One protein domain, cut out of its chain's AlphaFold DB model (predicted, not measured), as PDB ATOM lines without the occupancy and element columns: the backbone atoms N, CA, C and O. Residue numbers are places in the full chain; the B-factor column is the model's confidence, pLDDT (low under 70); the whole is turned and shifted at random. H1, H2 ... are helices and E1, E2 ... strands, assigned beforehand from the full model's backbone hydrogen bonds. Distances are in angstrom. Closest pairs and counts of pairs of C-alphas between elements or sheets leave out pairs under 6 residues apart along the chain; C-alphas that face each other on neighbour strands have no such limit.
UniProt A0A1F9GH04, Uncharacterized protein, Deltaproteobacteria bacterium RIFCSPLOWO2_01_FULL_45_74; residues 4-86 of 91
ATOM      1  N   GLU A   4     -20.802  51.616  16.842       82.19
ATOM      2  CA  GLU A   4     -20.908  52.860  17.618       82.19
ATOM      3  C   GLU A   4     -20.310  54.072  16.894       82.19
ATOM      4  O   GLU A   4     -20.862  55.170  16.964       82.19
ATOM      5  N   ASP A   5     -19.220  53.869  16.155       83.25
ATOM      6  CA  ASP A   5     -18.587  54.925  15.368       83.25
ATOM      7  C   ASP A   5     -19.423  55.243  14.124       83.25
ATOM      8  O   ASP A   5     -19.633  56.411  13.801       83.25
ATOM      9  N   TYR A   6     -20.001  54.216  13.492       81.94
ATOM     10  CA  TYR A   6     -20.935  54.381  12.379       81.94
ATOM     11  C   TYR A   6     -22.168  55.208  12.774       81.94
ATOM     12  O   TYR A   6     -22.591  56.089  12.028       81.94
ATOM     13  N   LYS A   7     -22.733  54.994  13.971       79.75
ATOM     14  CA  LYS A   7     -23.905  55.754  14.448       79.75
ATOM     15  C   LYS A   7     -23.642  57.256  14.583       79.75
ATOM     16  O   LYS A   7     -24.587  58.031  14.445       79.75
ATOM     17  N   ARG A   8     -22.388  57.653  14.823       85.12
ATOM     18  CA  ARG A   8     -21.954  59.053  14.978       85.12
ATOM     19  C   ARG A   8     -21.706  59.766  13.648       85.12
ATOM     20  O   ARG A   8     -21.568  60.986  13.647       85.12
ATOM     21  N   LEU A   9     -21.642  59.028  12.540       83.25
ATOM     22  CA  LEU A   9     -21.477  59.606  11.210       83.25
ATOM     23  C   LEU A   9     -22.697  60.443  10.812       83.25
ATOM     24  O   LEU A   9     -23.838  60.133  11.172       83.25
ATOM     25  N   SER A  10     -22.459  61.480  10.009       84.44
ATOM     26  CA  SER A  10     -23.533  62.182   9.309       84.44
ATOM     27  C   SER A  10     -24.209  61.266   8.284       84.44
ATOM     28  O   SER A  10     -23.652  60.257   7.857       84.44
ATOM     29  N   GLU A  11     -25.414  61.626   7.851       77.06
ATOM     30  CA  GLU A  11     -26.175  60.842   6.868       77.06
ATOM     31  C   GLU A  11     -25.389  60.637   5.564       77.06
ATOM     32  O   GLU A  11     -25.316  59.518   5.059       77.06
ATOM     33  N   ALA A  12     -24.728  61.687   5.065       80.00
ATOM     34  CA  ALA A  12     -23.894  61.613   3.865       80.00
ATOM     35  C   ALA A  12     -22.683  60.683   4.058       80.00
ATOM     36  O   ALA A  12     -22.373  59.887   3.176       80.00
ATOM     37  N   GLN A  13     -22.047  60.727   5.233       84.19
ATOM     38  CA  GLN A  13     -20.918  59.853   5.565       84.19
ATOM     39  C   GLN A  13     -21.338  58.386   5.691       84.19
ATOM     40  O   GLN A  13     -20.587  57.498   5.296       84.19
ATOM     41  N   LYS A  14     -22.539  58.116   6.216       79.56
ATOM     42  CA  LYS A  14     -23.103  56.761   6.278       79.56
ATOM     43  C   LYS A  14     -23.327  56.189   4.881       79.56
ATOM     44  O   LYS A  14     -22.914  55.061   4.622       79.56
ATOM     45  N   VAL A  15     -23.925  56.980   3.983       73.88
ATOM     46  CA  VAL A  15     -24.123  56.604   2.572       73.88
ATOM     47  C   VAL A  15     -22.780  56.332   1.898       73.88
ATOM     48  O   VAL A  15     -22.588  55.269   1.319       73.88
ATOM     49  N   GLU A  16     -21.831  57.264   2.008       78.94
ATOM     50  CA  GLU A  16     -20.510  57.135   1.388       78.94
ATOM     51  C   GLU A  16     -19.754  55.905   1.904       78.94
ATOM     52  O   GLU A  16     -19.175  55.166   1.107       78.94
ATOM     53  N   TYR A  17     -19.800  55.648   3.216       79.25
ATOM     54  CA  TYR A  17     -19.169  54.476   3.816       79.25
ATOM     55  C   TYR A  17     -19.772  53.183   3.270       79.25
ATOM     56  O   TYR A  17     -19.035  52.342   2.767       79.25
ATOM     57  N   LEU A  18     -21.101  53.042   3.310       74.25
ATOM     58  CA  LEU A  18     -21.777  51.823   2.863       74.25
ATOM     59  C   LEU A  18     -21.611  51.569   1.361       74.25
ATOM     60  O   LEU A  18     -21.468  50.417   0.955       74.25
ATOM     61  N   CYS A  19     -21.580  52.625   0.543       70.56
ATOM     62  CA  CYS A  19     -21.308  52.509  -0.889       70.56
ATOM     63  C   CYS A  19     -19.851  52.122  -1.186       70.56
ATOM     64  O   CYS A  19     -19.615  51.376  -2.130       70.56
ATOM     65  N   ARG A  20     -18.873  52.612  -0.410       72.00
ATOM     66  CA  ARG A  20     -17.442  52.323  -0.630       72.00
ATOM     67  C   ARG A  20     -16.969  51.016  -0.014       72.00
ATOM     68  O   ARG A  20     -16.010  50.439  -0.509       72.00
ATOM     69  N   SER A  21     -17.583  50.569   1.077       65.12
ATOM     70  CA  SER A  21     -17.100  49.406   1.820       65.12
ATOM     71  C   SER A  21     -17.517  48.065   1.211       65.12
ATOM     72  O   SER A  21     -17.195  47.054   1.818       65.12
ATOM     73  N   HIS A  22     -18.249  48.046   0.081       58.41
ATOM     74  CA  HIS A  22     -18.738  46.827  -0.596       58.41
ATOM     75  C   HIS A  22     -19.247  45.755   0.387       58.41
ATOM     76  O   HIS A  22     -18.875  44.593   0.307       58.41
ATOM     77  N   GLY A  23     -20.058  46.159   1.370       59.59
ATOM     78  CA  GLY A  23     -20.498  45.232   2.411       59.59
ATOM     79  C   GLY A  23     -19.403  44.874   3.419       59.59
ATOM     80  O   GLY A  23     -18.910  43.753   3.447       59.59
ATOM     81  N   ASP A  24     -19.109  45.793   4.348       73.38
ATOM     82  CA  ASP A  24     -18.561  45.402   5.654       73.38
ATOM     83  C   ASP A  24     -19.624  44.525   6.340       73.38
ATOM     84  O   ASP A  24     -20.519  45.033   7.021       73.38
ATOM     85  N   GLU A  25     -19.586  43.215   6.069       74.31
ATOM     86  CA  GLU A  25     -20.607  42.245   6.482       74.31
ATOM     87  C   GLU A  25     -20.786  42.243   8.001       74.31
ATOM     88  O   GLU A  25     -21.910  42.167   8.494       74.31
ATOM     89  N   GLY A  26     -19.695  42.421   8.753       79.12
ATOM     90  CA  GLY A  26     -19.733  42.490  10.211       79.12
ATOM     91  C   GLY A  26     -20.439  43.744  10.732       79.12
ATOM     92  O   GLY A  26     -21.173  43.679  11.723       79.12
ATOM     93  N   LEU A  27     -20.255  44.895  10.078       80.06
ATOM     94  CA  LEU A  27     -21.030  46.095  10.390       80.06
ATOM     95  C   LEU A  27     -22.500  45.926   9.983       80.06
ATOM     96  O   LEU A  27     -23.389  46.276  10.759       80.06
ATOM     97  N   PHE A  28     -22.753  45.372   8.797       79.06
ATOM     98  CA  PHE A  28     -24.104  45.151   8.291       79.06
ATOM     99  C   PHE A  28     -24.905  44.199   9.186       79.06
ATOM    100  O   PHE A  28     -26.054  44.492   9.506       79.06
ATOM    101  N   GLN A  29     -24.287  43.125   9.678       80.31
ATOM    102  CA  GLN A  29     -24.913  42.189  10.612       80.31
ATOM    103  C   GLN A  29     -25.357  42.885  11.908       80.31
ATOM    104  O   GLN A  29     -26.479  42.689  12.366       80.31
ATOM    105  N   LYS A  30     -24.524  43.765  12.475       84.12
ATOM    106  CA  LYS A  30     -24.890  44.527  13.685       84.12
ATOM    107  C   LYS A  30     -26.030  45.506  13.436       84.12
ATOM    108  O   LYS A  30     -26.924  45.650  14.266       84.12
ATOM    109  N   ILE A  31     -26.003  46.166  12.283       80.44
ATOM    110  CA  ILE A  31     -27.081  47.050  11.842       80.44
ATOM    111  C   ILE A  31     -28.388  46.267  11.698       80.44
ATOM    112  O   ILE A  31     -29.434  46.723  12.156       80.44
ATOM    113  N   GLN A  32     -28.326  45.080  11.094       80.75
ATOM    114  CA  GLN A  32     -29.454  44.171  10.952       80.75
ATOM    115  C   GLN A  32     -30.017  43.750  12.313       80.75
ATOM    116  O   GLN A  32     -31.232  43.772  12.497       80.75
ATOM    117  N   GLU A  33     -29.163  43.370  13.263       85.00
ATOM    118  CA  GLU A  33     -29.581  42.980  14.613       85.00
ATOM    119  C   GLU A  33     -30.319  44.117  15.332       85.00
ATOM    120  O   GLU A  33     -31.367  43.881  15.936       85.00
ATOM    121  N   GLU A  34     -29.821  45.356  15.238       84.69
ATOM    122  CA  GLU A  34     -30.489  46.517  15.836       84.69
ATOM    123  C   GLU A  34     -31.813  46.832  15.121       84.69
ATOM    124  O   GLU A  34     -32.826  47.075  15.777       84.69
ATOM    125  N   PHE A  35     -31.845  46.730  13.789       83.56
ATOM    126  CA  PHE A  35     -33.062  46.930  13.002       83.56
ATOM    127  C   PHE A  35     -34.145  45.905  13.354       83.56
ATOM    128  O   PHE A  35     -35.304  46.259  13.563       83.56
ATOM    129  N   LEU A  36     -33.779  44.625  13.448       82.62
ATOM    130  CA  LEU A  36     -34.694  43.571  13.871       82.62
ATOM    131  C   LEU A  36     -35.144  43.802  15.312       82.62
ATOM    132  O   LEU A  36     -36.331  43.697  15.590       82.62
ATOM    133  N   ARG A  37     -34.254  44.182  16.231       85.06
ATOM    134  CA  ARG A  37     -34.664  44.495  17.606       85.06
ATOM    135  C   ARG A  37     -35.728  45.596  17.653       85.06
ATOM    136  O   ARG A  37     -36.657  45.486  18.445       85.06
ATOM    137  N   GLU A  38     -35.604  46.624  16.819       83.69
ATOM    138  CA  GLU A  38     -36.540  47.749  16.812       83.69
ATOM    139  C   GLU A  38     -37.858  47.444  16.081       83.69
ATOM    140  O   GLU A  38     -38.929  47.833  16.545       83.69
ATOM    141  N   PHE A  39     -37.806  46.720  14.959       81.25
ATOM    142  CA  PHE A  39     -38.961  46.549  14.070       81.25
ATOM    143  C   PHE A  39     -39.581  45.145  14.065       81.25
ATOM    144  O   PHE A  39     -40.696  45.002  13.575       81.25
ATOM    145  N   ASN A  40     -38.938  44.115  14.624       76.88
ATOM    146  CA  ASN A  40     -39.464  42.737  14.613       76.88
ATOM    147  C   ASN A  40     -40.742  42.570  15.454       76.88
ATOM    148  O   ASN A  40     -41.520  41.651  15.224       76.88
ATOM    149  N   GLN A  41     -40.982  43.463  16.416       78.06
ATOM    150  CA  GLN A  41     -42.229  43.492  17.192       78.06
ATOM    151  C   GLN A  41     -43.313  44.368  16.550       78.06
ATOM    152  O   GLN A  41     -44.422  44.467  17.071       78.06
ATOM    153  N   ASN A  42     -43.019  45.027  15.428       78.69
ATOM    154  CA  ASN A  42     -43.987  45.883  14.770       78.69
ATOM    155  C   ASN A  42     -44.939  45.034  13.924       78.69
ATOM    156  O   ASN A  42     -44.599  44.585  12.835       78.69
ATOM    157  N   GLU A  43     -46.174  44.859  14.392       77.31
ATOM    158  CA  GLU A  43     -47.174  44.018  13.721       77.31
ATOM    159  C   GLU A  43     -47.476  44.443  12.275       77.31
ATOM    160  O   GLU A  43     -47.909  43.618  11.467       77.31
ATOM    161  N   SER A  44     -47.222  45.710  11.937       79.00
ATOM    162  CA  SER A  44     -47.455  46.303  10.617       79.00
ATOM    163  C   SER A  44     -46.274  46.148   9.652       79.00
ATOM    164  O   SER A  44     -46.398  46.487   8.471       79.00
ATOM    165  N   ILE A  45     -45.134  45.649  10.134       77.19
ATOM    166  CA  ILE A  45     -43.888  45.544   9.381       77.19
ATOM    167  C   ILE A  45     -43.376  44.105   9.458       77.19
ATOM    168  O   ILE A  45     -43.150  43.551  10.524       77.19
ATOM    169  N   GLU A  46     -43.161  43.495   8.305       76.75
ATOM    170  CA  GLU A  46     -42.456  42.229   8.165       76.75
ATOM    171  C   GLU A  46     -41.056  42.546   7.627       76.75
ATOM    172  O   GLU A  46     -40.899  43.031   6.505       76.75
ATOM    173  N   VAL A  47     -40.027  42.354   8.452       72.88
ATOM    174  CA  VAL A  47     -38.639  42.612   8.051       72.88
ATOM    175  C   VAL A  47     -38.079  41.347   7.412       72.88
ATOM    176  O   VAL A  47     -37.968  40.316   8.067       72.88
ATOM    177  N   VAL A  48     -37.707  41.430   6.135       67.88
ATOM    178  CA  VAL A  48     -37.023  40.349   5.422       67.88
ATOM    179  C   VAL A  48     -35.591  40.782   5.194       67.88
ATOM    180  O   VAL A  48     -35.309  41.709   4.436       67.88
ATOM    181  N   VAL A  49     -34.663  40.103   5.851       64.75
ATOM    182  CA  VAL A  49     -33.248  40.391   5.649       64.75
ATOM    183  C   VAL A  49     -32.712  39.413   4.625       64.75
ATOM    184  O   VAL A  49     -32.685  38.210   4.869       64.75
ATOM    185  N   GLY A  50     -32.359  39.916   3.446       58.97
ATOM    186  CA  GLY A  50     -31.910  39.052   2.368       58.97
ATOM    187  C   GLY A  50     -31.474  39.820   1.133       58.97
ATOM    188  O   GLY A  50     -32.312  40.234   0.335       58.97
ATOM    189  N   GLY A  51     -30.154  39.920   0.963       60.50
ATOM    190  CA  GLY A  51     -29.508  40.083  -0.336       60.50
ATOM    191  C   GLY A  51     -28.744  41.384  -0.575       60.50
ATOM    192  O   GLY A  51     -28.966  42.422   0.054       60.50
ATOM    193  N   TYR A  52     -27.853  41.280  -1.560       54.16
ATOM    194  CA  TYR A  52     -27.334  42.380  -2.362       54.16
ATOM    195  C   TYR A  52     -28.512  43.170  -2.958       54.16
ATOM    196  O   TYR A  52     -29.401  42.588  -3.578       54.16
ATOM    197  N   GLY A  53     -28.575  44.477  -2.701       61.16
ATOM    198  CA  GLY A  53     -29.621  45.365  -3.208       61.16
ATOM    199  C   GLY A  53     -29.435  45.694  -4.695       61.16
ATOM    200  O   GLY A  53     -29.479  44.824  -5.559       61.16
ATOM    201  N   ILE A  54     -29.252  46.980  -5.011       53.25
ATOM    202  CA  ILE A  54     -28.774  47.416  -6.332       53.25
ATOM    203  C   ILE A  54     -27.240  47.323  -6.304       53.25
ATOM    204  O   ILE A  54     -26.596  48.129  -5.637       53.25
ATOM    205  N   GLY A  55     -26.664  46.342  -7.004       62.84
ATOM    206  CA  GLY A  55     -25.217  46.064  -6.986       62.84
ATOM    207  C   GLY A  55     -24.779  45.195  -5.797       62.84
ATOM    208  O   GLY A  55     -25.599  44.483  -5.239       62.84
ATOM    209  N   GLU A  56     -23.503  45.266  -5.396       63.00
ATOM    210  CA  GLU A  56     -22.887  44.453  -4.321       63.00
ATOM    211  C   GLU A  56     -23.088  45.014  -2.894       63.00
ATOM    212  O   GLU A  56     -22.390  44.632  -1.957       63.00
ATOM    213  N   VAL A  57     -24.048  45.919  -2.683       67.00
ATOM    214  CA  VAL A  57     -24.281  46.522  -1.358       67.00
ATOM    215  C   VAL A  57     -25.386  45.762  -0.611       67.00
ATOM    216  O   VAL A  57     -26.502  45.667  -1.134       67.00
ATOM    217  N   PRO A  58     -25.137  45.253   0.609       70.75
ATOM    218  CA  PRO A  58     -26.163  44.615   1.429       70.75
ATOM    219  C   PRO A  58     -27.329  45.565   1.750       70.75
ATOM    220  O   PRO A  58     -27.118  46.736   2.077       70.75
ATOM    221  N   ALA A  59     -28.565  45.064   1.675       77.81
ATOM    222  CA  ALA A  59     -29.777  45.855   1.880       77.81
ATOM    223  C   ALA A  59     -30.740  45.207   2.887       77.81
ATOM    224  O   ALA A  59     -30.846  43.984   2.980       77.81
ATOM    225  N   ILE A  60     -31.496  46.038   3.610       79.44
ATOM    226  CA  ILE A  60     -32.601  45.579   4.462       79.44
ATOM    227  C   ILE A  60     -33.894  45.716   3.662       79.44
ATOM    228  O   ILE A  60     -34.277  46.820   3.263       79.44
ATOM    229  N   VAL A  61     -34.590  44.604   3.422       78.94
ATOM    230  CA  VAL A  61     -35.892  44.623   2.751       78.94
ATOM    231  C   VAL A  61     -36.987  44.675   3.808       78.94
ATOM    232  O   VAL A  61     -37.048  43.876   4.738       78.94
ATOM    233  N   VAL A  62     -37.882  45.642   3.671       80.94
ATOM    234  CA  VAL A  62     -38.982  45.844   4.608       80.94
ATOM    235  C   VAL A  62     -40.291  45.670   3.863       80.94
ATOM    236  O   VAL A  62     -40.579  46.405   2.916       80.94
ATOM    237  N   ILE A  63     -41.088  44.694   4.290       81.38
ATOM    238  CA  ILE A  63     -42.419  44.421   3.761       81.38
ATOM    239  C   ILE A  63     -43.445  45.088   4.677       81.38
ATOM    240  O   ILE A  63     -43.603  44.737   5.841       81.38
ATOM    241  N   LEU A  64     -44.167  46.063   4.143       81.25
ATOM    242  CA  LEU A  64     -45.228  46.759   4.858       81.25
ATOM    243  C   LEU A  64     -46.552  46.017   4.668       81.25
ATOM    244  O   LEU A  64     -46.975  45.749   3.535       81.25
ATOM    245  N   LYS A  65     -47.222  45.707   5.782       76.88
ATOM    246  CA  LYS A  65     -48.629  45.295   5.772       76.88
ATOM    247  C   LYS A  65     -49.489  46.538   5.494       76.88
ATOM    248  O   LYS A  65     -49.069  47.663   5.756       76.88
ATOM    249  N   GLN A  66     -50.638  46.357   4.843       69.31
ATOM    250  CA  GLN A  66     -51.385  47.437   4.176       69.31
ATOM    251  C   GLN A  66     -51.529  48.722   5.019       69.31
ATOM    252  O   GLN A  66     -51.867  48.671   6.195       69.31
ATOM    253  N   ARG A  67     -51.314  49.883   4.377       66.31
ATOM    254  CA  ARG A  67     -51.385  51.246   4.956       66.31
ATOM    255  C   ARG A  67     -50.363  51.576   6.059       66.31
ATOM    256  O   ARG A  67     -50.400  52.693   6.576       66.31
ATOM    257  N   ALA A  68     -49.421  50.688   6.375       68.88
ATOM    258  CA  ALA A  68     -48.346  50.995   7.311       68.88
ATOM    259  C   ALA A  68     -47.390  52.062   6.756       68.88
ATOM    260  O   ALA A  68     -47.039  52.064   5.574       68.88
ATOM    261  N   LYS A  69     -46.931  52.963   7.628       71.50
ATOM    262  CA  LYS A  69     -45.852  53.908   7.328       71.50
ATOM    263  C   LYS A  69     -44.598  53.475   8.076       71.50
ATOM    264  O   LYS A  69     -44.633  53.322   9.292       71.50
ATOM    265  N   LEU A  70     -43.490  53.329   7.353       75.31
ATOM    266  CA  LEU A  70     -42.179  53.114   7.961       75.31
ATOM    267  C   LEU A  70     -41.524  54.462   8.270       75.31
ATOM    268  O   LEU A  70     -41.093  55.155   7.342       75.31
ATOM    269  N   HIS A  71     -41.425  54.795   9.555       77.81
ATOM    270  CA  HIS A  71     -40.547  55.855  10.040       77.81
ATOM    271  C   HIS A  71     -39.209  55.226  10.428       77.81
ATOM    272  O   HIS A  71     -39.158  54.411  11.340       77.81
ATOM    273  N   LEU A  72     -38.148  55.574   9.699       75.19
ATOM    274  CA  LEU A  72     -36.790  55.112   9.976       75.19
ATOM    275  C   LEU A  72     -36.097  56.112  10.909       75.19
ATOM    276  O   LEU A  72     -35.977  57.282  10.534       75.19
ATOM    277  N   PRO A  73     -35.622  55.687  12.088       76.06
ATOM    278  CA  PRO A  73     -34.749  56.503  12.913       76.06
ATOM    279  C   PRO A  73     -33.486  56.945  12.168       76.06
ATOM    280  O   PRO A  73     -32.972  56.247  11.290       76.06
ATOM    281  N   LYS A  74     -32.916  58.078  12.592       70.25
ATOM    282  CA  LYS A  74     -31.663  58.626  12.038       70.25
ATOM    283  C   LYS A  74     -30.469  57.671  12.157       70.25
ATOM    284  O   LYS A  74     -29.512  57.774  11.385       70.25
ATOM    285  N   SER A  75     -30.501  56.736  13.110       67.12
ATOM    286  CA  SER A  75     -29.483  55.685  13.253       67.12
ATOM    287  C   SER A  75     -29.361  54.840  11.982       67.12
ATOM    288  O   SER A  75     -28.236  54.562  11.569       67.12
ATOM    289  N   PHE A  76     -30.483  54.558  11.311       72.38
ATOM    290  CA  PHE A  76     -30.571  53.720  10.111       72.38
ATOM    291  C   PHE A  76     -30.509  54.495   8.791       72.38
ATOM    292  O   PHE A  76     -30.644  53.913   7.715       72.38
ATOM    293  N   MET A  77     -30.322  55.813   8.837       68.56
ATOM    294  CA  MET A  77     -30.181  56.596   7.617       68.56
ATOM    295  C   MET A  77     -28.888  56.256   6.876       68.56
ATOM    296  O   MET A  77     -27.861  55.976   7.488       68.56
ATOM    297  N   GLY A  78     -28.965  56.270   5.546       64.25
ATOM    298  CA  GLY A  78     -27.883  55.852   4.657       64.25
ATOM    299  C   GLY A  78     -27.857  54.355   4.347       64.25
ATOM    300  O   GLY A  78     -27.153  53.950   3.428       64.25
ATOM    301  N   LEU A  79     -28.669  53.548   5.037       72.56
ATOM    302  CA  LEU A  79     -28.852  52.145   4.682       72.56
ATOM    303  C   LEU A  79     -29.722  51.996   3.433       72.56
ATOM    304  O   LEU A  79     -30.756  52.666   3.332       72.56
ATOM    305  N   PRO A  80     -29.383  51.068   2.522       71.19
ATOM    306  CA  PRO A  80     -30.293  50.672   1.461       71.19
ATOM    307  C   PRO A  80     -31.482  49.932   2.086       71.19
ATOM    308  O   PRO A  80     -31.424  48.734   2.363       71.19
ATOM    309  N   VAL A  81     -32.566  50.665   2.353       75.12
ATOM    310  CA  VAL A  81     -33.826  50.094   2.842       75.12
ATOM    311  C   VAL A  81     -34.806  50.004   1.684       75.12
ATOM    312  O   VAL A  81     -35.332  51.014   1.210       75.12
ATOM    313  N   ILE A  82     -35.077  48.783   1.233       76.12
ATOM    314  CA  ILE A  82     -36.000  48.533   0.127       76.12
ATOM    315  C   ILE A  82     -37.393  48.298   0.704       76.12
ATOM    316  O   ILE A  82     -37.650  47.281   1.345       76.12
ATOM    317  N   LYS A  83     -38.313  49.235   0.459       76.88
ATOM    318  CA  LYS A  83     -39.714  49.122   0.885       76.88
ATOM    319  C   LYS A  83     -40.515  48.331  -0.146       76.88
ATOM    320  O   LYS A  83     -40.549  48.697  -1.320       76.88
ATOM    321  N   ARG A  84     -41.205  47.279   0.292       75.94
ATOM    322  CA  ARG A  84     -42.176  46.526  -0.512       75.94
ATOM    323  C   ARG A  84     -43.533  46.535   0.176       75.94
ATOM    324  O   ARG A  84     -43.620  46.458   1.394       75.94
ATOM    325  N   ASN A  85     -44.598  46.602  -0.613       75.50
ATOM    326  CA  ASN A  85     -45.955  46.427  -0.104       75.50
ATOM    327  C   ASN A  85     -46.377  44.978  -0.326       75.50
ATOM    328  O   ASN A  85     -46.218  44.457  -1.433       75.50
ATOM    329  N   LYS A  86     -46.948  44.340   0.699       68.25
ATOM    330  CA  LYS A  86     -47.556  43.017   0.543       68.25
ATOM    331  C   LYS A  86     -48.800  43.159  -0.342       68.25
ATOM    332  O   LYS A  86     -49.828  43.660   0.114       68.25
TER     333      LYS A  86
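This is residues 4 to 86 of the 91 residues of an uncharacterized protein of Deltaproteobacteria bacterium RIFCSPLOWO2_01_FULL_45_74 (UniProt A0A1F9GH04). A small three-stranded sheet has the long helix H3 over one face, while the shorter H1 and H2 sit beyond one end of this slab. The 83 printed residues hold H1, H2, H3, E1, E2, E3 in chain order; the sheet, E1 E2 E3, and the class are mixed. The whole is compact, radius of gyration of the C-alphas 12.5 A, spanning 34 by 25 by 20 A.

E2, residues 58 to 64, forms an antiparallel hairpin with E1, residues 45 to 52 (N 46 to O 63, 2.8 A), and is parallel to E3, residues 81 to 85 (N 62 to O 82, 2.9 A). H3, residues 25 to 39, is on the sheet in two layers, helix on one face, 9.4 A high, along the strands; its C-alpha 39 is 6.9 A from C-alpha 45, the closest to E1. H1, residues 4 to 7, and H2, residues 11 to 20, are close but not clearly touching; the closest C-alphas, Tyr 6 and Lys 14, are 6.9 A apart. Every O i to N i+4 pair is within hydrogen-bond range in H2 and H3.

H3, 20.3 A long, begins at C-alpha 25 (-20.607, 42.245, 6.482); E3 ends at C-alpha 85 (-45.955, 46.427, -0.104).

The printed part has no cut; the E2 to E3 link is long; pLDDT is under 70 at 20 residues, among them 48 to 57.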